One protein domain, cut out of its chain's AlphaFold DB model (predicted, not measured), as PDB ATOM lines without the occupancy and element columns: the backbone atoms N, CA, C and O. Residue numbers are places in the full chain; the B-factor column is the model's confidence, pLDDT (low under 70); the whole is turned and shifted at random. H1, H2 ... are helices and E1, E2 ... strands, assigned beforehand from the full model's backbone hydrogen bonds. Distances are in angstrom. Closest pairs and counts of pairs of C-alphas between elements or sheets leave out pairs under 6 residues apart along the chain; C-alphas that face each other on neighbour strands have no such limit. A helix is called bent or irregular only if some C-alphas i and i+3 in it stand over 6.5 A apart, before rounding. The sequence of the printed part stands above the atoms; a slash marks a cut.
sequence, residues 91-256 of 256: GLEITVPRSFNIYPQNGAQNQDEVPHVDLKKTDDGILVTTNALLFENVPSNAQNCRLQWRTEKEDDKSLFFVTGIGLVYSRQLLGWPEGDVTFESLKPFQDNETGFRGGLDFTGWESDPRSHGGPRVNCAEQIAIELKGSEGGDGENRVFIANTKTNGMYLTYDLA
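What this domain is: This is residues 91 to 256 of the 256 residues of an uncharacterized protein of Lophiostoma macrostomum CBS 122681 (UniProt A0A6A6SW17). What would a structural biologist see first? Two strongly twisted sheets make a sandwich with crossed strands: a large branched sheet of E2, E3, E4, E6, E7, E8, E10 and E11, partly face to face with a smaller one in the order E1, E12, E5, E9. The one short helix, H1, packs on the large sheet. What is it made of, and how large is it? The printed part has 166 residues, is mostly strand and runs E1 to E7, H1, E8 to E12, with both sheets antiparallel. It is compact, with a radius of gyration of the C-alphas of 15.0 A and spans of 43 by 38 by 28 A.

How they stand to each other: What does the first strand pair with? E1, residues 92 to 95, is an edge strand antiparallel to E12, residues 248 to 255, with N 92 and O 253 within hydrogen-bond range at 2.9 A. Next come E5, residues 142 to 150, with N 146 and O 252 at 2.9 A, and the edge strand E9, residues 211 to 216, with N 212 and O 149 at 2.8 A. How does the larger sheet branch? E4, residues 127 to 135, has E2, residues 98 to 102, on one side, N 100 and O 132 at 2.9 A; on the other side are E3, residues 116 to 121, its hairpin partner, N 120 and O 129 at 3.0 A, and E10, residues 223 to 229, N 133 and O 225 at 2.8 A. E3 has E4 on one side and E11, residues 237 to 242, on the other side, N 119 and O 239 at 2.8 A; E11 in turn has E3 on one side and the edge strand E6, residues 160 to 164, on the other side, N 161 and O 240 at 3.0 A. E10 has E4 on one side and E7, residues 167 to 173, on the other side, N 171 and O 226 at 2.9 A; E7 in turn has E10 on one side and the edge strand E8, residues 197 to 201, on the other side, N 168 and O 200 at 2.9 A. How do the sheets meet? In this sandwich, two sheets face to face, the facing parts are 10.6 A centre to centre, their strands at 56 degrees. Where is the helix? H1, residues 183 to 189, is on the branched sheet at a height of 9.6 A; its closest C-alphas to E7 are Phe 189 and Leu 173, 5.2 A. It is only just irregular, C-alphas 185 and 188 being 6.9 A apart, with 0 of 3 O i to N i+4 pairs and 2 of 4 O i to N i+3 pairs within range.

Where its parts are: Where do the strands begin and end? E1 begins at C-alpha 92 (221.878, 208.660, 353.111), and E12 ends at C-alpha 255 (219.005, 204.109, 359.033). Which strands are long? E4 measures 23.7 A from first to last C-alpha, E12 23.0 A and E5, which bends by 58 degrees at residue 145, 21.2 A.

The domain as a whole: Is the printed part unbroken? It has no cut, and the link E2 to E3, residues 103 to 115, is long. Where is confidence low? The pLDDT is under 70 at residues 91, 107 to 108, 153 to 157 and 232 to 233.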
ATOM      1  N   GLY A  91     220.465 205.389 349.924       59.84
ATOM      2  CA  GLY A  91     221.329 205.491 351.090       59.84
ATOM      3  C   GLY A  91     221.536 206.968 351.401       59.84
ATOM      4  O   GLY A  91     221.692 207.787 350.489       59.84
ATOM      5  N   LEU A  92     221.492 207.325 352.678       88.44
ATOM      6  CA  LEU A  92     221.878 208.660 353.111       88.44
ATOM      7  C   LEU A  92     223.388 208.819 352.926       88.44
ATOM      8  O   LEU A  92     224.138 207.842 352.966       88.44
ATOM      9  N   GLU A  93     223.833 210.055 352.712       93.75
ATOM     10  CA  GLU A  93     225.238 210.338 352.447       93.75
ATOM     11  C   GLU A  93     225.781 211.493 353.280       93.75
ATOM     12  O   GLU A  93     225.087 212.473 353.553       93.75
ATOM     13  N   ILE A  94     227.061 211.381 353.630       93.56
ATOM     14  CA  ILE A  94     227.878 212.475 354.152       93.56
ATOM     15  C   ILE A  94     228.966 212.743 353.119       93.56
ATOM     16  O   ILE A  94     229.765 211.861 352.796       93.56
ATOM     17  N   THR A  95     228.968 213.958 352.582       94.12
ATOM     18  CA  THR A  95     229.952 214.455 351.611       94.12
ATOM     19  C   THR A  95     230.868 215.469 352.287       94.12
ATOM     20  O   THR A  95     230.564 215.926 353.388       94.12
ATOM     21  N   VAL A  96     231.976 215.828 351.631       92.62
ATOM     22  CA  VAL A  96     232.958 216.799 352.150       92.62
ATOM     23  C   VAL A  96     233.477 216.402 353.546       92.62
ATOM     24  O   VAL A  96     233.271 217.135 354.514       92.62
ATOM     25  N   PRO A  97     234.119 215.224 353.691       97.25
ATOM     26  CA  PRO A  97     234.812 214.902 354.934       97.25
ATOM     27  C   PRO A  97     235.896 215.940 355.217       97.25
ATOM     28  O   PRO A  97     236.519 216.463 354.287       97.25
ATOM     29  N   ARG A  98     236.194 216.158 356.500       97.44
ATOM     30  CA  ARG A  98     237.419 216.872 356.870       97.44
ATOM     31  C   ARG A  98     238.595 216.010 356.442       97.44
ATOM     32  O   ARG A  98     238.606 214.809 356.716       97.44
ATOM     33  N   SER A  99     239.547 216.596 355.735       97.62
ATOM     34  CA  SER A  99     240.632 215.855 355.100       97.62
ATOM     35  C   SER A  99     241.973 216.483 355.434       97.62
ATOM     36  O   SER A  99     242.093 217.702 355.496       97.62
ATOM     37  N   PHE A 100     242.975 215.642 355.672       97.50
ATOM     38  CA  PHE A 100     244.306 216.048 356.109       97.50
ATOM     39  C   PHE A 100     245.339 215.265 355.307       97.50
ATOM     40  O   PHE A 100     245.421 214.042 355.432       97.50
ATOM     41  N   ASN A 101     246.135 215.949 354.486       95.62
ATOM     42  CA  ASN A 101     247.263 215.318 353.808       95.62
ATOM     43  C   ASN A 101     248.392 215.112 354.815       95.62
ATOM     44  O   ASN A 101     248.951 216.065 355.343       95.62
ATOM     45  N   ILE A 102     248.728 213.858 355.085       94.88
ATOM     46  CA  ILE A 102     249.760 213.469 356.037       94.88
ATOM     47  C   ILE A 102     251.052 213.225 355.269       94.88
ATOM     48  O   ILE A 102     251.051 212.526 354.260       94.88
ATOM     49  N   TYR A 103     252.168 213.763 355.758       91.50
ATOM     50  CA  TYR A 103     253.493 213.572 355.163       91.50
ATOM     51  C   TYR A 103     254.330 212.666 356.074       91.50
ATOM     52  O   TYR A 103     254.951 213.169 357.014       91.50
ATOM     53  N   PRO A 104     254.376 211.337 355.840       87.12
ATOM     54  CA  PRO A 104     254.999 210.396 356.775       87.12
ATOM     55  C   PRO A 104     256.487 210.668 357.026       87.12
ATOM     56  O   PRO A 104     256.994 210.393 358.109       87.12
ATOM     57  N   GLN A 105     257.182 211.246 356.042       85.75
ATOM     58  CA  GLN A 105     258.599 211.611 356.154       85.75
ATOM     59  C   GLN A 105     258.837 212.873 357.003       85.75
ATOM     60  O   GLN A 105     259.939 213.076 357.504       85.75
ATOM     61  N   ASN A 106     257.802 213.692 357.215       79.56
ATOM     62  CA  ASN A 106     257.859 214.947 357.968       79.56
ATOM     63  C   ASN A 106     257.014 214.844 359.252       79.56
ATOM     64  O   ASN A 106     256.308 215.781 359.612       79.56
ATOM     65  N   GLY A 107     257.052 213.687 359.927       64.25
ATOM     66  CA  GLY A 107     256.030 213.222 360.876       64.25
ATOM     67  C   GLY A 107     255.664 214.115 362.074       64.25
ATOM     68  O   GLY A 107     254.647 213.848 362.708       64.25
ATOM     69  N   ALA A 108     256.426 215.173 362.368       68.25
ATOM     70  CA  ALA A 108     256.119 216.154 363.415       68.25
ATOM     71  C   ALA A 108     255.334 217.386 362.916       68.25
ATOM     72  O   ALA A 108     254.948 218.233 363.716       68.25
ATOM     73  N   GLN A 109     255.130 217.527 361.606       79.44
ATOM     74  CA  GLN A 109     254.426 218.672 361.041       79.44
ATOM     75  C   GLN A 109     252.914 218.498 361.219       79.44
ATOM     76  O   GLN A 109     252.341 217.538 360.694       79.44
ATOM     77  N   ASN A 110     252.283 219.437 361.932       76.00
ATOM     78  CA  ASN A 110     250.825 219.555 361.973       76.00
ATOM     79  C   ASN A 110     250.277 219.802 360.568       76.00
ATOM     80  O   ASN A 110     250.855 220.577 359.802       76.00
ATOM     81  N   GLN A 111     249.182 219.125 360.244       86.06
ATOM     82  CA  GLN A 111     248.528 219.230 358.953       86.06
ATOM     83  C   GLN A 111     247.257 220.045 359.095       86.06
ATOM     84  O   GLN A 111     246.383 219.729 359.903       86.06
ATOM     85  N   ASP A 112     247.164 221.089 358.280       87.19
ATOM     86  CA  ASP A 112     245.933 221.845 358.143       87.19
ATOM     87  C   ASP A 112     244.880 221.005 357.415       87.19
ATOM     88  O   ASP A 112     245.186 220.102 356.626       87.19
ATOM     89  N   GLU A 113     243.616 221.326 357.675       92.50
ATOM     90  CA  GLU A 113     242.509 220.767 356.913       92.50
ATOM     91  C   GLU A 113     242.587 221.244 355.456       92.50
ATOM     92  O   GLU A 113     242.753 222.433 355.173       92.50
ATOM     93  N   VAL A 114     242.457 220.306 354.521       92.81
ATOM     94  CA  VAL A 114     242.542 220.542 353.082       92.81
ATOM     95  C   VAL A 114     241.265 220.082 352.374       92.81
ATOM     96  O   VAL A 114     240.669 219.075 352.748       92.81
ATOM     97  N   PRO A 115     240.836 220.757 351.292       94.38
ATOM     98  CA  PRO A 115     239.611 220.406 350.572       94.38
ATOM     99  C   PRO A 115     239.834 219.290 349.534       94.38
ATOM    100  O   PRO A 115     239.183 219.271 348.492       94.38
ATOM    101  N   HIS A 116     240.799 218.394 349.745       95.12
ATOM    102  CA  HIS A 116     241.171 217.363 348.776       95.12
ATOM    103  C   HIS A 116     241.949 216.220 349.428       95.12
ATOM    104  O   HIS A 116     242.526 216.365 350.499       95.12
ATOM    105  N   VAL A 117     242.011 215.102 348.717       97.75
ATOM    106  CA  VAL A 117     242.923 213.992 348.978       97.75
ATOM    107  C   VAL A 117     244.069 214.083 347.970       97.75
ATOM    108  O   VAL A 117     243.799 214.072 346.773       97.75
ATOM    109  N   ASP A 118     245.325 214.166 348.425       96.19
ATOM    110  CA  ASP A 118     246.523 213.948 347.591       96.19
ATOM    111  C   ASP A 118     247.303 212.764 348.169       96.19
ATOM    112  O   ASP A 118     247.809 212.809 349.289       96.19
ATOM    113  N   LEU A 119     247.368 211.672 347.419       97.19
ATOM    114  CA  LEU A 119     248.141 210.488 347.759       97.19
ATOM    115  C   LEU A 119     249.310 210.413 346.802       97.19
ATOM    116  O   LEU A 119     249.104 210.465 345.592       97.19
ATOM    117  N   LYS A 120     250.520 210.228 347.327       95.06
ATOM    118  CA  LYS A 120     251.707 210.046 346.494       95.06
ATOM    119  C   LYS A 120     252.637 208.991 347.073       95.06
ATOM    120  O   LYS A 120     253.141 209.136 348.186       95.06
ATOM    121  N   LYS A 121     252.919 207.975 346.263       93.38
ATOM    122  CA  LYS A 121     253.985 206.987 346.429       93.38
ATOM    123  C   LYS A 121     254.954 207.130 345.256       93.38
ATOM    124  O   LYS A 121     254.498 207.139 344.116       93.38
ATOM    125  N   THR A 122     256.252 207.259 345.515       91.19
ATOM    126  CA  THR A 122     257.270 207.297 344.448       91.19
ATOM    127  C   THR A 122     257.450 205.929 343.787       91.19
ATOM    128  O   THR A 122     256.995 204.916 344.322       91.19
ATOM    129  N   ASP A 123     258.160 205.893 342.655       88.50
ATOM    130  CA  ASP A 123     258.562 204.643 341.988       88.50
ATOM    131  C   ASP A 123     259.340 203.700 342.922       88.50
ATOM    132  O   ASP A 123     259.110 202.494 342.910       88.50
ATOM    133  N   ASP A 124     260.181 204.255 343.801       87.88
ATOM    134  CA  ASP A 124     260.953 203.505 344.805       87.88
ATOM    135  C   ASP A 124     260.106 203.031 346.008       87.88
ATOM    136  O   ASP A 124     260.636 202.556 347.012       87.88
ATOM    137  N   GLY A 125     258.782 203.202 345.951       87.75
ATOM    138  CA  GLY A 125     257.848 202.756 346.985       87.75
ATOM    139  C   GLY A 125     257.746 203.674 348.206       87.75
ATOM    140  O   GLY A 125     257.090 203.315 349.185       87.75
ATOM    141  N   ILE A 126     258.348 204.866 348.176       89.69
ATOM    142  CA  ILE A 126     258.318 205.799 349.309       89.69
ATOM    143  C   ILE A 126     256.970 206.518 349.344       89.69
ATOM    144  O   ILE A 126     256.604 207.216 348.397       89.69
ATOM    145  N   LEU A 127     256.251 206.402 350.464       91.00
ATOM    146  CA  LEU A 127     255.057 207.204 350.733       91.00
ATOM    147  C   LEU A 127     255.464 208.651 351.035       91.00
ATOM    148  O   LEU A 127     256.044 208.942 352.084       91.00
ATOM    149  N   VAL A 128     255.151 209.548 350.103       92.06
ATOM    150  CA  VAL A 128     255.362 210.995 350.220       92.06
ATOM    151  C   VAL A 128     254.179 211.642 350.927       92.06
ATOM    152  O   VAL A 128     254.376 212.425 351.855       92.06
ATOM    153  N   THR A 129     252.964 211.279 350.513       94.50
ATOM    154  CA  THR A 129     251.725 211.801 351.096       94.50
ATOM    155  C   THR A 129     250.694 210.684 351.235       94.50
ATOM    156  O   THR A 129     250.462 209.918 350.296       94.50
ATOM    157  N   THR A 130     250.098 210.587 352.419       96.19
ATOM    158  CA  THR A 130     248.888 209.812 352.722       96.19
ATOM    159  C   THR A 130     247.771 210.784 353.109       96.19
ATOM    160  O   THR A 130     248.001 211.989 353.175       96.19
ATOM    161  N   ASN A 131     246.550 210.315 353.353       98.06
ATOM    162  CA  ASN A 131     245.462 211.206 353.760       98.06
ATOM    163  C   ASN A 131     244.661 210.616 354.919       98.06
ATOM    164  O   ASN A 131     244.418 209.411 354.945       98.06
ATOM    165  N   ALA A 132     244.248 211.457 355.860       98.19
ATOM    166  CA  ALA A 132     243.285 211.110 356.893       98.19
ATOM    167  C   ALA A 132     241.970 211.853 356.638       98.19
ATOM    168  O   ALA A 132     241.961 213.066 356.440       98.19
ATOM    169  N   LEU A 133     240.866 211.117 356.659       98.56
ATOM    170  CA  LEU A 133     239.505 211.607 356.505       98.56
ATOM    171  C   LEU A 133     238.755 211.453 357.818       98.56
ATOM    172  O   LEU A 133     238.842 210.403 358.458       98.56
ATOM    173  N   LEU A 134     237.951 212.450 358.160       98.31
ATOM    174  CA  LEU A 134     237.030 212.401 359.281       98.31
ATOM    175  C   LEU A 134     235.608 212.698 358.801       98.31
ATOM    176  O   LEU A 134     235.315 213.780 358.287       98.31
ATOM    177  N   PHE A 135     234.726 211.722 358.991       98.12
ATOM    178  CA  PHE A 135     233.285 211.871 358.851       98.12
ATOM    179  C   PHE A 135     232.687 212.054 360.245       98.12
ATOM    180  O   PHE A 135     232.859 211.197 361.112       98.12
ATOM    181  N   GLU A 136     231.983 213.160 360.454       93.62
ATOM    182  CA  GLU A 136     231.343 213.505 361.727       93.62
ATOM    183  C   GLU A 136     229.826 213.586 361.546       93.62
ATOM    184  O   GLU A 136     229.332 213.739 360.427       93.62
ATOM    185  N   ASN A 137     229.087 213.540 362.656       91.38
ATOM    186  CA  ASN A 137     227.623 213.626 362.673       91.38
ATOM    187  C   ASN A 137     226.930 212.481 361.915       91.38
ATOM    188  O   ASN A 137     225.840 212.656 361.365       91.38
ATOM    189  N   VAL A 138     227.549 211.300 361.892       91.69
ATOM    190  CA  VAL A 138     226.877 210.083 361.436       91.69
ATOM    191  C   VAL A 138     225.790 209.747 362.468       91.69
ATOM    192  O   VAL A 138     226.082 209.728 363.663       91.69
ATOM    193  N   PRO A 139     224.532 209.496 362.073       88.44
ATOM    194  CA  PRO A 139     223.489 209.150 363.035       88.44
ATOM    195  C   PRO A 139     223.843 207.898 363.850       88.44
ATOM    196  O   PRO A 139     224.340 206.917 363.301       88.44
ATOM    197  N   SER A 140     223.534 207.888 365.148       90.38
ATOM    198  CA  SER A 140     223.839 206.753 366.038       90.38
ATOM    199  C   SER A 140     223.119 205.452 365.669       90.38
ATOM    200  O   SER A 140     223.575 204.371 366.034       90.38
ATOM    201  N   ASN A 141     222.016 205.534 364.920       88.25
ATOM    202  CA  ASN A 141     221.301 204.388 364.357       88.25
ATOM    203  C   ASN A 141     221.700 204.074 362.900       88.25
ATOM    204  O   ASN A 141     220.978 203.339 362.225       88.25
ATOM    205  N   ALA A 142     222.808 204.629 362.399       93.44
ATOM    206  CA  ALA A 142     223.317 204.313 361.070       93.44
ATOM    207  C   ALA A 142     223.769 202.847 360.973       93.44
ATOM    208  O   ALA A 142     224.405 202.299 361.875       93.44
ATOM    209  N   GLN A 143     223.467 202.220 359.839       94.12
ATOM    210  CA  GLN A 143     223.864 200.864 359.475       94.12
ATOM    211  C   GLN A 143     224.459 200.836 358.065       94.12
ATOM    212  O   GLN A 143     224.343 201.790 357.299       94.12
ATOM    213  N   ASN A 144     225.113 199.724 357.718       94.19
ATOM    214  CA  ASN A 144     225.671 199.481 356.382       94.19
ATOM    215  C   ASN A 144     226.634 200.577 355.881       94.19
ATOM    216  O   ASN A 144     226.723 200.822 354.677       94.19
ATOM    217  N   CYS A 145     227.383 201.207 356.793       96.38
ATOM    218  CA  CYS A 145     228.303 202.284 356.452       96.38
ATOM    219  C   CYS A 145     229.360 201.821 355.444       96.38
ATOM    220  O   CYS A 145     229.987 200.762 355.575       96.38
ATOM    221  N   ARG A 146     229.562 202.633 354.410       96.25
ATOM    222  CA  ARG A 146     230.477 202.320 353.318       96.25
ATOM    223  C   ARG A 146     231.183 203.575 352.846       96.25
ATOM    224  O   ARG A 146     230.535 204.580 352.564       96.25
ATOM    225  N   LEU A 147     232.505 203.489 352.753       97.81
ATOM    226  CA  LEU A 147     233.317 204.509 352.108       97.81
ATOM    227  C   LEU A 147     233.118 204.403 350.599       97.81
ATOM    228  O   LEU A 147     233.125 203.306 350.042       97.81
ATOM    229  N   GLN A 148     232.942 205.541 349.950       96.88
ATOM    230  CA  GLN A 148     232.694 205.661 348.524       96.88
ATOM    231  C   GLN A 148     233.489 206.841 347.968       96.88
ATOM    232  O   GLN A 148     233.978 207.695 348.715       96.88
ATOM    233  N   TRP A 149     233.575 206.920 346.648       96.44
ATOM    234  CA  TRP A 149     234.113 208.090 345.965       96.44
ATOM    235  C   TRP A 149     233.391 208.309 344.641       96.44
ATOM    236  O   TRP A 149     232.776 207.391 344.092       96.44
ATOM    237  N   ARG A 150     233.358 209.554 344.172       94.06
ATOM    238  CA  ARG A 150     232.700 209.912 342.913       94.06
ATOM    239  C   ARG A 150     233.444 211.026 342.205       94.06
ATOM    240  O   ARG A 150     234.126 211.823 342.849       94.06
ATOM    241  N   THR A 151     233.237 211.106 340.904       89.44
ATOM    242  CA  THR A 151     233.767 212.169 340.054       89.44
ATOM    243  C   THR A 151     232.631 212.900 339.349       89.44
ATOM    244  O   THR A 151     231.643 212.291 338.930       89.44
ATOM    245  N   GLU A 152     232.749 214.221 339.228       82.25
ATOM    246  CA  GLU A 152     231.864 215.010 338.367       82.25
ATOM    247  C   GLU A 152     232.383 215.094 336.931       82.25
ATOM    248  O   GLU A 152     233.549 214.829 336.643       82.25
ATOM    249  N   LYS A 153     231.484 215.454 336.007       68.81
ATOM    250  CA  LYS A 153     231.773 215.483 334.574       68.81
ATOM    251  C   LYS A 153     232.786 216.567 334.165       68.81
ATOM    252  O   LYS A 153     232.520 217.752 334.331       68.81
ATOM    253  N   GLU A 154     233.825 216.051 333.501       55.84
ATOM    254  CA  GLU A 154     234.754 216.552 332.469       55.84
ATOM    255  C   GLU A 154     235.704 217.738 332.747       55.84
ATOM    256  O   GLU A 154     235.323 218.886 332.966       55.84
ATOM    257  N   ASP A 155     236.982 217.394 332.550       52.69
ATOM    258  CA  ASP A 155     238.112 218.185 332.044       52.69
ATOM    259  C   ASP A 155     238.898 219.042 333.021       52.69
ATOM    260  O   ASP A 155     240.011 219.470 332.691       52.69
ATOM    261  N   ASP A 156     238.399 219.246 334.236       64.75
ATOM    262  CA  ASP A 156     239.201 219.934 335.229       64.75
ATOM    263  C   ASP A 156     240.119 218.953 335.962       64.75
ATOM    264  O   ASP A 156     239.805 218.441 337.036       64.75
ATOM    265  N   LYS A 157     241.306 218.717 335.386       63.94
ATOM    266  CA  LYS A 157     242.405 218.012 336.067       63.94
ATOM    267  C   LYS A 157     242.781 218.655 337.409       63.94
ATOM    268  O   LYS A 157     243.568 218.068 338.138       63.94
ATOM    269  N   SER A 158     242.268 219.841 337.751       74.69
ATOM    270  CA  SER A 158     242.400 220.383 339.104       74.69
ATOM    271  C   SER A 158     241.483 219.715 340.134       74.69
ATOM    272  O   SER A 158     241.713 219.899 341.323       74.69
ATOM    273  N   LEU A 159     240.478 218.933 339.718       85.75
ATOM    274  CA  LEU A 159     239.527 218.262 340.614       85.75
ATOM    275  C   LEU A 159     239.779 216.765 340.759       85.75
ATOM    276  O   LEU A 159     239.457 216.199 341.803       85.75
ATOM    277  N   PHE A 160     240.328 216.117 339.735       91.75
ATOM    278  CA  PHE A 160     240.670 214.702 339.786       91.75
ATOM    279  C   PHE A 160     241.757 214.372 338.766       91.75
ATOM    280  O   PHE A 160     241.634 214.702 337.584       91.75
ATOM    281  N   PHE A 161     242.821 213.711 339.213       91.88
ATOM    282  CA  PHE A 161     243.789 213.096 338.314       91.88
ATOM    283  C   PHE A 161     244.474 211.904 338.970       91.88
ATOM    284  O   PHE A 161     244.643 211.843 340.192       91.88
ATOM    285  N   VAL A 162     244.934 210.989 338.121       92.69
ATOM    286  CA  VAL A 162     245.759 209.856 338.514       92.69
ATOM    287  C   VAL A 162     247.048 209.866 337.699       92.69
ATOM    288  O   VAL A 162     247.047 210.128 336.496       92.69
ATOM    289  N   THR A 163     248.164 209.580 338.365       91.81
ATOM    290  CA  THR A 163     249.434 209.243 337.713       91.81
ATOM    291  C   THR A 163     249.884 207.877 338.214       91.81
ATOM    292  O   THR A 163     249.903 207.621 339.420       91.81
ATOM    293  N   GLY A 164     250.260 206.996 337.290       91.44
ATOM    294  CA  GLY A 164     250.688 205.641 337.619       91.44
ATOM    295  C   GLY A 164     249.514 204.731 337.979       91.44
ATOM    296  O   GLY A 164     248.541 204.662 337.233       91.44
ATOM    297  N   ILE A 165     249.628 203.990 339.085       90.50
ATOM    298  CA  ILE A 165     248.774 202.814 339.334       90.50
ATOM    299  C   ILE A 165     247.328 203.156 339.734       90.50
ATOM    300  O   ILE A 165     246.445 202.368 339.443       90.50
ATOM    301  N   GLY A 166     247.060 204.253 340.448       93.88
ATOM    302  CA  GLY A 166     245.687 204.633 340.843       93.88
ATOM    303  C   GLY A 166     244.989 203.757 341.896       93.88
ATOM    304  O   GLY A 166     243.902 204.097 342.359       93.88
ATOM    305  N   LEU A 167     245.595 202.650 342.329       94.81
ATOM    306  CA  LEU A 167     245.048 201.802 343.391       94.81
ATOM    307  C   LEU A 167     245.318 202.400 344.773       94.81
ATOM    308  O   LEU A 167     246.452 202.769 345.081       94.81
ATOM    309  N   VAL A 168     244.306 202.435 345.634       96.94
ATOM    310  CA  VAL A 168     244.383 203.034 346.972       96.94
ATOM    311  C   VAL A 168     243.952 202.026 348.029       96.94
ATOM    312  O   VAL A 168     242.965 201.298 347.885       96.94
ATOM    313  N   TYR A 169     244.719 201.983 349.114       95.88
ATOM    314  CA  TYR A 169     244.388 201.229 350.311       95.88
ATOM    315  C   TYR A 169     243.806 202.161 351.367       95.88
ATOM    316  O   TYR A 169     244.211 203.315 351.491       95.88
ATOM    317  N   SER A 170     242.889 201.626 352.164       96.69
ATOM    318  CA  SER A 170     242.260 202.332 353.275       96.69
ATOM    319  C   SER A 170     242.276 201.493 354.548       96.69
ATOM    320  O   SER A 170     242.272 200.263 354.478       96.69
ATOM    321  N   ARG A 171     242.245 202.149 355.703       95.88
ATOM    322  CA  ARG A 171     241.914 201.532 356.991       95.88
ATOM    323  C   ARG A 171     241.000 202.449 357.786       95.88
ATOM    324  O   ARG A 171     241.120 203.667 357.680       95.88
ATOM    325  N   GLN A 172     240.118 201.871 358.590       96.94
ATOM    326  CA  GLN A 172     239.367 202.632 359.582       96.94
ATOM    327  C   GLN A 172     240.218 202.791 360.841       96.94
ATOM    328  O   GLN A 172     240.825 201.828 361.304       96.94
ATOM    329  N   LEU A 173     240.279 204.008 361.370       97.06
ATOM    330  CA  LEU A 173     240.935 204.302 362.638       97.06
ATOM    331  C   LEU A 173     239.962 204.050 363.795       97.06
ATOM    332  O   LEU A 173     238.753 204.240 363.665       97.06
ATOM    333  N   LEU A 174     240.503 203.636 364.939       95.56
ATOM    334  CA  LEU A 174     239.750 203.341 366.164       95.56
ATOM    335  C   LEU A 174     239.338 204.604 366.940       95.56
ATOM    336  O   LEU A 174     238.641 204.510 367.946       95.56
ATOM    337  N   GLY A 175     239.786 205.775 366.494       95.69
ATOM    338  CA  GLY A 175     239.509 207.071 367.098       95.69
ATOM    339  C   GLY A 175     240.191 208.197 366.324       95.69
ATOM    340  O   GLY A 175     240.642 207.999 365.193       95.69
ATOM    341  N   TRP A 176     240.261 209.373 366.943       96.56
ATOM    342  CA  TRP A 176     240.799 210.586 366.336       96.56
ATOM    343  C   TRP A 176     241.595 211.412 367.362       96.56
ATOM    344  O   TRP A 176     241.204 211.445 368.532       96.56
ATOM    345  N   PRO A 177     242.698 212.079 366.972       94.94
ATOM    346  CA  PRO A 177     243.447 212.950 367.876       94.94
ATOM    347  C   PRO A 177     242.634 214.185 368.293       94.94
ATOM    348  O   PRO A 177     241.982 214.823 367.474       94.94
ATOM    349  N   GLU A 178     242.726 214.568 369.568       89.88
ATOM    350  CA  GLU A 178     242.070 215.777 370.102       89.88
ATOM    351  C   GLU A 178     242.781 217.089 369.708       89.88
ATOM    352  O   GLU A 178     242.218 218.170 369.867       89.88
ATOM    353  N   GLY A 179     244.019 217.002 369.209       89.00
ATOM    354  CA  GLY A 179     244.849 218.143 368.812       89.00
ATOM    355  C   GLY A 179     245.364 218.020 367.381       89.00
ATOM    356  O   GLY A 179     244.648 217.563 366.492       89.00
ATOM    357  N   ASP A 180     246.616 218.422 367.177       91.25
ATOM    358  CA  ASP A 180     247.282 218.413 365.874       91.25
ATOM    359  C   ASP A 180     247.158 217.061 365.157       91.25
ATOM    360  O   ASP A 180     247.407 215.988 365.728       91.25
ATOM    361  N   VAL A 181     246.816 217.114 363.871       93.06
ATOM    362  CA  VAL A 181     246.723 215.935 363.013       93.06
ATOM    363  C   VAL A 181     248.077 215.753 362.340       93.06
ATOM    364  O   VAL A 181     248.480 216.518 361.470       93.06
ATOM    365  N   THR A 182     248.810 214.736 362.774       91.62
ATOM    366  CA  THR A 182     250.166 214.419 362.319       91.62
ATOM    367  C   THR A 182     250.274 212.925 362.056       91.62
ATOM    368  O   THR A 182     249.420 212.140 362.472       91.62
ATOM    369  N   PHE A 183     251.364 212.501 361.417       90.88
ATOM    370  CA  PHE A 183     251.635 211.073 361.276       90.88
ATOM    371  C   PHE A 183     251.733 210.372 362.641       90.88
ATOM    372  O   PHE A 183     251.195 209.282 362.813       90.88
ATOM    373  N   GLU A 184     252.379 211.006 363.625       91.31
ATOM    374  CA  GLU A 184     252.556 210.438 364.965       91.31
ATOM    375  C   GLU A 184     251.260 210.427 365.783       91.31
ATOM    376  O   GLU A 184     250.965 209.427 366.436       91.31
ATOM    377  N   SER A 185     250.454 211.492 365.724       94.12
ATOM    378  CA  SER A 185     249.209 211.582 366.502       94.12
ATOM    379  C   SER A 185     248.120 210.624 366.019       94.12
ATOM    380  O   SER A 185     247.238 210.270 366.798       94.12
ATOM    381  N   LEU A 186     248.205 210.136 364.777       94.25
ATOM    382  CA  LEU A 186     247.301 209.113 364.253       94.25
ATOM    383  C   LEU A 186     247.670 207.688 364.699       94.25
ATOM    384  O   LEU A 186     246.781 206.842 364.782       94.25
ATOM    385  N   LYS A 187     248.944 207.401 365.015       92.94
ATOM    386  CA  LYS A 187     249.420 206.039 365.349       92.94
ATOM    387  C   LYS A 187     248.637 205.324 366.454       92.94
ATOM    388  O   LYS A 187     248.347 204.145 366.258       92.94
ATOM    389  N   PRO A 188     248.262 205.967 367.577       94.56
ATOM    390  CA  PRO A 188     247.515 205.299 368.645       94.56
ATOM    391  C   PRO A 188     246.149 204.756 368.205       94.56
ATOM    392  O   PRO A 188     245.621 203.853 368.845       94.56
ATOM    393  N   PHE A 189     245.584 205.291 367.120       96.00
ATOM    394  CA  PHE A 189     244.272 204.908 366.596       96.00
ATOM    395  C   PHE A 189     244.356 203.899 365.448       96.00
ATOM    396  O   PHE A 189     243.330 203.500 364.898       96.00
ATOM    397  N   GLN A 190     245.561 203.496 365.053       94.06
ATOM    398  CA  GLN A 190     245.761 202.543 363.974       94.06
ATOM    399  C   GLN A 190     245.505 201.126 364.479       94.06
ATOM    400  O   GLN A 190     246.226 200.615 365.334       94.06
ATOM    401  N   ASP A 191     244.492 200.473 363.912       87.56
ATOM    402  CA  ASP A 191     244.236 199.064 364.176       87.56
ATOM    403  C   ASP A 191     245.233 198.184 363.406       87.56
ATOM    404  O   ASP A 191     245.143 197.995 362.187       87.56
ATOM    405  N   ASN A 192     246.209 197.650 364.138       80.50
ATOM    406  CA  ASN A 192     247.233 196.771 363.584       80.50
ATOM    407  C   ASN A 192     246.704 195.364 363.259       80.50
ATOM    408  O   ASN A 192     247.369 194.644 362.517       80.50
ATOM    409  N   GLU A 193     245.537 194.964 363.777       80.56
ATOM    410  CA  GLU A 193     244.947 193.653 363.488       80.56
ATOM    411  C   GLU A 193     244.230 193.646 362.137       80.56
ATOM    412  O   GLU A 193     244.351 192.694 361.364       80.56
ATOM    413  N   THR A 194     243.485 194.712 361.826       79.75
ATOM    414  CA  THR A 194     242.730 194.792 360.568       79.75
ATOM    415  C   THR A 194     243.537 195.349 359.403       79.75
ATOM    416  O   THR A 194     243.257 194.957 358.264       79.75
ATOM    417  N   GLY A 195     244.527 196.206 359.679       87.69
ATOM    418  CA  GLY A 195     245.481 196.731 358.707       87.69
ATOM    419  C   GLY A 195     244.860 197.514 357.543       87.69
ATOM    420  O   GLY A 195     243.668 197.818 357.500       87.69
ATOM    421  N   PHE A 196     245.702 197.854 356.566       92.62
ATOM    422  CA  PHE A 196     245.253 198.460 355.313       92.62
ATOM    423  C   PHE A 196     244.593 197.427 354.400       92.62
ATOM    424  O   PHE A 196     245.094 196.317 354.225       92.62
ATOM    425  N   ARG A 197     243.493 197.826 353.763       90.06
ATOM    426  CA  ARG A 197     242.737 197.014 352.808       90.06
ATOM    427  C   ARG A 197     242.598 197.757 351.490       90.06
ATOM    428  O   ARG A 197     242.317 198.954 351.478       90.06
ATOM    429  N   GLY A 198     242.763 197.037 350.384       89.25
ATOM    430  CA  GLY A 198     242.396 197.544 349.064       89.25
ATOM    431  C   GLY A 198     240.883 197.680 348.894       89.25
ATOM    432  O   GLY A 198     240.103 197.327 349.780       89.25
ATOM    433  N   GLY A 199     240.471 198.171 347.727       85.69
ATOM    434  CA  GLY A 199     239.057 198.323 347.370       85.69
ATOM    435  C   GLY A 199     238.675 199.714 346.877       85.69
ATOM    436  O   GLY A 199     237.509 199.928 346.566       85.69
ATOM    437  N   LEU A 200     239.633 200.638 346.797       95.56
ATOM    438  CA  LEU A 200     239.486 201.909 346.100       95.56
ATOM    439  C   LEU A 200     240.375 201.871 344.853       95.56
ATOM    440  O   LEU A 200     241.595 201.744 344.960       95.56
ATOM    441  N   ASP A 201     239.755 201.935 343.681       94.00
ATOM    442  CA  ASP A 201     240.436 201.851 342.390       94.00
ATOM    443  C   ASP A 201     240.111 203.087 341.558       94.00
ATOM    444  O   ASP A 201     239.016 203.177 341.014       94.00
ATOM    445  N   PHE A 202     241.056 204.024 341.473       93.94
ATOM    446  CA  PHE A 202     240.913 205.272 340.721       93.94
ATOM    447  C   PHE A 202     241.408 205.153 339.268       93.94
ATOM    448  O   PHE A 202     241.347 206.122 338.517       93.94
ATOM    449  N   THR A 203     241.868 203.975 338.850       91.50
ATOM    450  CA  THR A 203     242.559 203.761 337.573       91.50
ATOM    451  C   THR A 203     241.639 203.952 336.368       91.50
ATOM    452  O   THR A 203     240.709 203.174 336.163       91.50
ATOM    453  N   GLY A 204     241.942 204.932 335.512       87.94
ATOM    454  CA  GLY A 204     241.263 205.109 334.224       87.94
ATOM    455  C   GLY A 204     239.847 205.681 334.321       87.94
ATOM    456  O   GLY A 204     239.082 205.578 333.362       87.94
ATOM    457  N   TRP A 205     239.489 206.272 335.460       89.88
ATOM    458  CA  TRP A 205     238.168 206.860 335.700       89.88
ATOM    459  C   TRP A 205     238.127 208.377 335.475       89.88
ATOM    460  O   TRP A 205     237.088 209.004 335.666       89.88
ATOM    461  N   GLU A 206     239.233 208.996 335.053       85.50
ATOM    462  CA  GLU A 206     239.346 210.452 334.876       85.50
ATOM    463  C   GLU A 206     238.400 211.009 333.804       85.50
ATOM    464  O   GLU A 206     238.025 212.177 333.855       85.50
ATOM    465  N   SER A 207     237.999 210.176 332.842       81.69
ATOM    466  CA  SER A 207     237.092 210.539 331.748       81.69
ATOM    467  C   SER A 207     235.663 210.022 331.926       81.69
ATOM    468  O   SER A 207     234.858 210.129 331.002       81.69
ATOM    469  N   ASP A 208     235.341 209.405 333.063       82.44
ATOM    470  CA  ASP A 208     234.076 208.694 333.261       82.44
ATOM    471  C   ASP A 208     233.421 209.090 334.594       82.44
ATOM    472  O   ASP A 208     233.647 208.445 335.619       82.44
ATOM    473  N   PRO A 209     232.622 210.172 334.602       82.12
ATOM    474  CA  PRO A 209     232.022 210.698 335.817       82.12
ATOM    475  C   PRO A 209     230.940 209.765 336.350       82.12
ATOM    476  O   PRO A 209     229.844 209.666 335.789       82.12
ATOM    477  N   ARG A 210     231.242 209.087 337.454       88.69
ATOM    478  CA  ARG A 210     230.301 208.198 338.138       88.69
ATOM    479  C   ARG A 210     230.661 208.026 339.608       88.69
ATOM    480  O   ARG A 210     231.706 208.457 340.089       88.69
ATOM    481  N   SER A 211     229.756 207.376 340.327       91.75
ATOM    482  CA  SER A 211     230.003 206.890 341.679       91.75
ATOM    483  C   SER A 211     230.680 205.527 341.647       91.75
ATOM    484  O   SER A 211     230.310 204.652 340.861       91.75
ATOM    485  N   HIS A 212     231.618 205.329 342.563       94.12
ATOM    486  CA  HIS A 212     232.404 204.116 342.687       94.12
ATOM    487  C   HIS A 212     232.300 203.526 344.085       94.12
ATOM    488  O   HIS A 212     232.314 204.230 345.096       94.12
ATOM    489  N   GLY A 213     232.228 202.195 344.098       91.50
ATOM    490  CA  GLY A 213     232.236 201.368 345.293       91.50
ATOM    491  C   GLY A 213     233.558 201.460 346.052       91.50
ATOM    492  O   GLY A 213     234.601 201.244 345.447       91.50
ATOM    493  N   GLY A 214     233.517 201.661 347.368       93.12
ATOM    494  CA  GLY A 214     234.662 201.428 348.259       93.12
ATOM    495  C   GLY A 214     234.406 200.336 349.308       93.12
ATOM    496  O   GLY A 214     233.446 199.558 349.176       93.12
ATOM    497  N   PRO A 215     235.260 200.218 350.338       94.12
ATOM    498  CA  PRO A 215     235.121 199.216 351.392       94.12
ATOM    499  C   PRO A 215     234.014 199.557 352.398       94.12
ATOM    500  O   PRO A 215     233.651 200.715 352.609       94.12
ATOM    501  N   ARG A 216     233.482 198.515 353.048       94.75
ATOM    502  CA  ARG A 216     232.600 198.669 354.214       94.75
ATOM    503  C   ARG A 216     233.405 199.147 355.416       94.75
ATOM    504  O   ARG A 216     234.554 198.739 355.582       94.75
ATOM    505  N   VAL A 217     232.771 199.959 356.250       95.31
ATOM    506  CA  VAL A 217     233.338 200.485 357.495       95.31
ATOM    507  C   VAL A 217     232.342 200.256 358.626       95.31
ATOM    508  O   VAL A 217     231.134 200.165 358.397       95.31
ATOM    509  N   ASN A 218     232.836 200.135 359.849       95.62
ATOM    510  CA  ASN A 218     231.983 200.049 361.023       95.62
ATOM    511  C   ASN A 218     231.297 201.400 361.236       95.62
ATOM    512  O   ASN A 218     231.968 202.435 361.260       95.62
ATOM    513  N   CYS A 219     229.973 201.388 361.391       95.50
ATOM    514  CA  CYS A 219     229.221 202.595 361.711       95.50
ATOM    515  C   CYS A 219     229.560 203.093 363.119       95.50
ATOM    516  O   CYS A 219     229.627 202.306 364.062       95.50
ATOM    517  N   ALA A 220     229.744 204.402 363.241       95.25
ATOM    518  CA  ALA A 220     229.944 205.136 364.484       95.25
ATOM    519  C   ALA A 220     229.581 206.603 364.227       95.25
ATOM    520  O   ALA A 220     229.631 207.026 363.075       95.25
ATOM    521  N   GLU A 221     229.256 207.378 365.267       93.25
ATOM    522  CA  GLU A 221     228.919 208.810 365.124       93.25
ATOM    523  C   GLU A 221     230.065 209.638 364.517       93.25
ATOM    524  O   GLU A 221     229.838 210.650 363.846       93.25
ATOM    525  N   GLN A 222     231.294 209.155 364.713       97.25
ATOM    526  CA  GLN A 222     232.510 209.635 364.082       97.25
ATOM    527  C   GLN A 222     233.234 208.459 363.415       97.25
ATOM    528  O   GLN A 222     233.534 207.454 364.061       97.25
ATOM    529  N   ILE A 223     233.524 208.582 362.119       97.94
ATOM    530  CA  ILE A 223     234.272 207.584 361.347       97.94
ATOM    531  C   ILE A 223     235.525 208.244 360.785       97.94
ATOM    532  O   ILE A 223     235.453 209.117 359.922       97.94
ATOM    533  N   ALA A 224     236.677 207.782 361.255       98.25
ATOM    534  CA  ALA A 224     237.981 208.212 360.784       98.25
ATOM    535  C   ALA A 224     238.590 207.160 359.848       98.25
ATOM    536  O   ALA A 224     238.607 205.972 360.176       98.25
ATOM    537  N   ILE A 225     239.092 207.583 358.691       98.12
ATOM    538  CA  ILE A 225     239.678 206.710 357.668       98.12
ATOM    539  C   ILE A 225     241.058 207.229 357.296       98.12
ATOM    540  O   ILE A 225     241.220 208.409 357.014       98.12
ATOM    541  N   GLU A 226     242.042 206.345 357.204       97.50
ATOM    542  CA  GLU A 226     243.340 206.666 356.616       97.50
ATOM    543  C   GLU A 226     243.478 206.013 355.242       97.50
ATOM    544  O   GLU A 226     243.120 204.847 355.063       97.50
ATOM    545  N   LEU A 227     244.016 206.762 354.282       98.00
ATOM    546  CA  LEU A 227     244.216 206.381 352.891       98.00
ATOM    547  C   LEU A 227     245.695 206.445 352.518       98.00
ATOM    548  O   LEU A 227     246.393 207.389 352.883       98.00
ATOM    549  N   LYS A 228     246.159 205.492 351.711       96.06
ATOM    550  CA  LYS A 228     247.488 205.535 351.088       96.06
ATOM    551  C   LYS A 228     247.476 204.905 349.701       96.06
ATOM    552  O   LYS A 228     246.656 204.029 349.425       96.06
ATOM    553  N   GLY A 229     248.417 205.305 348.847       94.44
ATOM    554  CA  GLY A 229     248.669 204.595 347.591       94.44
ATOM    555  C   GLY A 229     248.980 203.114 347.849       94.44
ATOM    556  O   GLY A 229     249.622 202.771 348.843       94.44
ATOM    557  N   SER A 230     248.495 202.237 346.968       87.19
ATOM    558  CA  SER A 230     248.661 200.784 347.070       87.19
ATOM    559  C   SER A 230     250.134 200.377 347.171       87.19
ATOM    560  O   SER A 230     250.993 200.888 346.448       87.19
ATOM    561  N   GLU A 231     250.412 199.400 348.036       79.50
ATOM    562  CA  GLU A 231     251.707 198.702 348.087       79.50
ATOM    563  C   GLU A 231     251.847 197.659 346.967       79.50
ATOM    564  O   GLU A 231     252.949 197.201 346.687       79.50
ATOM    565  N   GLY A 232     250.743 197.284 346.315       69.31
ATOM    566  CA  GLY A 232     250.751 196.379 345.173       69.31
ATOM    567  C   GLY A 232     251.180 197.078 343.882       69.31
ATOM    568  O   GLY A 232     250.627 198.127 343.541       69.31
ATOM    569  N   GLY A 233     252.111 196.446 343.161       64.94
ATOM    570  CA  GLY A 233     252.633 196.886 341.866       64.94
ATOM    571  C   GLY A 233     253.860 197.800 341.967       64.94
ATOM    572  O   GLY A 233     253.978 198.603 342.898       64.94
ATOM    573  N   ASP A 234     254.751 197.669 340.984       71.00
ATOM    574  CA  ASP A 234     255.929 198.524 340.817       71.00
ATOM    575  C   ASP A 234     255.526 199.866 340.183       71.00
ATOM    576  O   ASP A 234     254.698 199.897 339.269       71.00
ATOM    577  N   GLY A 235     256.131 200.964 340.647       82.81
ATOM    578  CA  GLY A 235     255.966 202.299 340.066       82.81
ATOM    579  C   GLY A 235     255.167 203.299 340.909       82.81
ATOM    580  O   GLY A 235     254.597 202.980 341.961       82.81
ATOM    581  N   GLU A 236     255.167 204.541 340.425       91.06
ATOM    582  CA  GLU A 236     254.509 205.692 341.024       91.06
ATOM    583  C   GLU A 236     253.016 205.412 341.206       91.06
ATOM    584  O   GLU A 236     252.336 204.782 340.389       91.06
ATOM    585  N   ASN A 237     252.484 205.904 342.316       94.56
ATOM    586  CA  ASN A 237     251.056 205.939 342.547       94.56
ATOM    587  C   ASN A 237     250.712 207.321 343.073       94.56
ATOM    588  O   ASN A 237     251.035 207.650 344.217       94.56
ATOM    589  N   ARG A 238     250.085 208.126 342.217       94.88
ATOM    590  CA  ARG A 238     249.539 209.412 342.604       94.88
ATOM    591  C   ARG A 238     248.052 209.464 342.316       94.88
ATOM    592  O   ARG A 238     247.638 209.222 341.187       94.88
ATOM    593  N   VAL A 239     247.278 209.823 343.330       96.44
ATOM    594  CA  VAL A 239     245.842 210.080 343.216       96.44
ATOM    595  C   VAL A 239     245.569 211.417 343.867       96.44
ATOM    596  O   VAL A 239     245.839 211.591 345.052       96.44
ATOM    597  N   PHE A 240     245.015 212.343 343.101       96.00
ATOM    598  CA  PHE A 240     244.486 213.589 343.626       96.00
ATOM    599  C   PHE A 240     242.992 213.641 343.356       96.00
ATOM    600  O   PHE A 240     242.581 213.440 342.216       96.00
ATOM    601  N   ILE A 241     242.189 213.960 344.369       95.44
ATOM    602  CA  ILE A 241     240.759 214.208 344.198       95.44
ATOM    603  C   ILE A 241     240.272 215.306 345.150       95.44
ATOM    604  O   ILE A 241     240.458 215.229 346.364       95.44
ATOM    605  N   ALA A 242     239.645 216.346 344.607       93.94
ATOM    606  CA  ALA A 242     239.031 217.413 345.387       93.94
ATOM    607  C   ALA A 242     237.760 216.912 346.087       93.94
ATOM    608  O   ALA A 242     236.939 216.228 345.477       93.94
ATOM    609  N   ASN A 243     237.565 217.288 347.347       93.69
ATOM    610  CA  ASN A 243     236.355 216.987 348.101       93.69
ATOM    611  C   ASN A 243     235.385 218.162 347.973       93.69
ATOM    612  O   ASN A 243     235.525 219.194 348.627       93.69
ATOM    613  N   THR A 244     234.381 217.991 347.124       90.25
ATOM    614  CA  THR A 244     233.244 218.902 346.998       90.25
ATOM    615  C   THR A 244     231.966 218.162 347.386       90.25
ATOM    616  O   THR A 244     231.980 216.985 347.750       90.25
ATOM    617  N   LYS A 245     230.818 218.840 347.324       86.69
ATOM    618  CA  LYS A 245     229.526 218.188 347.574       86.69
ATOM    619  C   LYS A 245     229.250 217.039 346.594       86.69
ATOM    620  O   LYS A 245     228.458 216.150 346.884       86.69
ATOM    621  N   THR A 246     229.863 217.081 345.423       87.69
ATOM    622  CA  THR A 246     229.517 216.224 344.292       87.69
ATOM    623  C   THR A 246     230.729 215.540 343.659       87.69
ATOM    624  O   THR A 246     230.541 214.686 342.800       87.69
ATOM    625  N   ASN A 247     231.944 215.824 344.135       91.81
ATOM    626  CA  ASN A 247     233.207 215.194 343.749       91.81
ATOM    627  C   ASN A 247     233.970 214.761 345.010       91.81
ATOM    628  O   ASN A 247     233.886 215.427 346.039       91.81
ATOM    629  N   GLY A 248     234.742 213.681 344.935       95.06
ATOM    630  CA  GLY A 248     235.595 213.248 346.039       95.06
ATOM    631  C   GLY A 248     235.011 212.139 346.897       95.06
ATOM    632  O   GLY A 248     234.144 211.366 346.472       95.06
ATOM    633  N   MET A 249     235.561 212.029 348.102       97.75
ATOM    634  CA  MET A 249     235.256 210.963 349.050       97.75
ATOM    635  C   MET A 249     233.934 211.242 349.767       97.75
ATOM    636  O   MET A 249     233.644 212.375 350.150       97.75
ATOM    637  N   TYR A 250     233.136 210.202 349.984       97.69
ATOM    638  CA  TYR A 250     231.887 210.307 350.732       97.69
ATOM    639  C   TYR A 250     231.557 209.011 351.474       97.69
ATOM    640  O   TYR A 250     232.052 207.937 351.133       97.69
ATOM    641  N   LEU A 251     230.710 209.116 352.493       97.69
ATOM    642  CA  LEU A 251     230.190 207.978 353.244       97.69
ATOM    643  C   LEU A 251     228.728 207.756 352.865       97.69
ATOM    644  O   LEU A 251     227.958 208.711 352.850       97.69
ATOM    645  N   THR A 252     228.335 206.511 352.603       96.38
ATOM    646  CA  THR A 252     226.921 206.109 352.500       96.38
ATOM    647  C   THR A 252     226.518 205.251 353.683       96.38
ATOM    648  O   THR A 252     227.332 204.445 354.136       96.38
ATOM    649  N   TYR A 253     225.274 205.375 354.132       94.56
ATOM    650  CA  TYR A 253     224.701 204.581 355.217       94.56
ATOM    651  C   TYR A 253     223.176 204.458 355.077       94.56
ATOM    652  O   TYR A 253     222.531 205.255 354.393       94.56
ATOM    653  N   ASP A 254     222.606 203.481 355.776       90.00
ATOM    654  CA  ASP A 254     221.165 203.313 355.962       90.00
ATOM    655  C   ASP A 254     220.786 203.675 357.404       90.00
ATOM    656  O   ASP A 254     221.632 203.625 358.297       90.00
ATOM    657  N   LEU A 255     219.523 204.017 357.663       84.69
ATOM    658  CA  LEU A 255     219.005 204.109 359.033       84.69
ATOM    659  C   LEU A 255     218.350 202.785 359.423       84.69
ATOM    660  O   LEU A 255     217.639 202.194 358.611       84.69
ATOM    661  N   ALA A 256     218.602 202.349 360.659       77.81
ATOM    662  CA  ALA A 256     217.913 201.226 361.294       77.81
ATOM    663  C   ALA A 256     216.415 201.492 361.497       77.81
ATOM    664  O   ALA A 256     216.076 202.645 361.864       77.81
TER     665      ALA A 256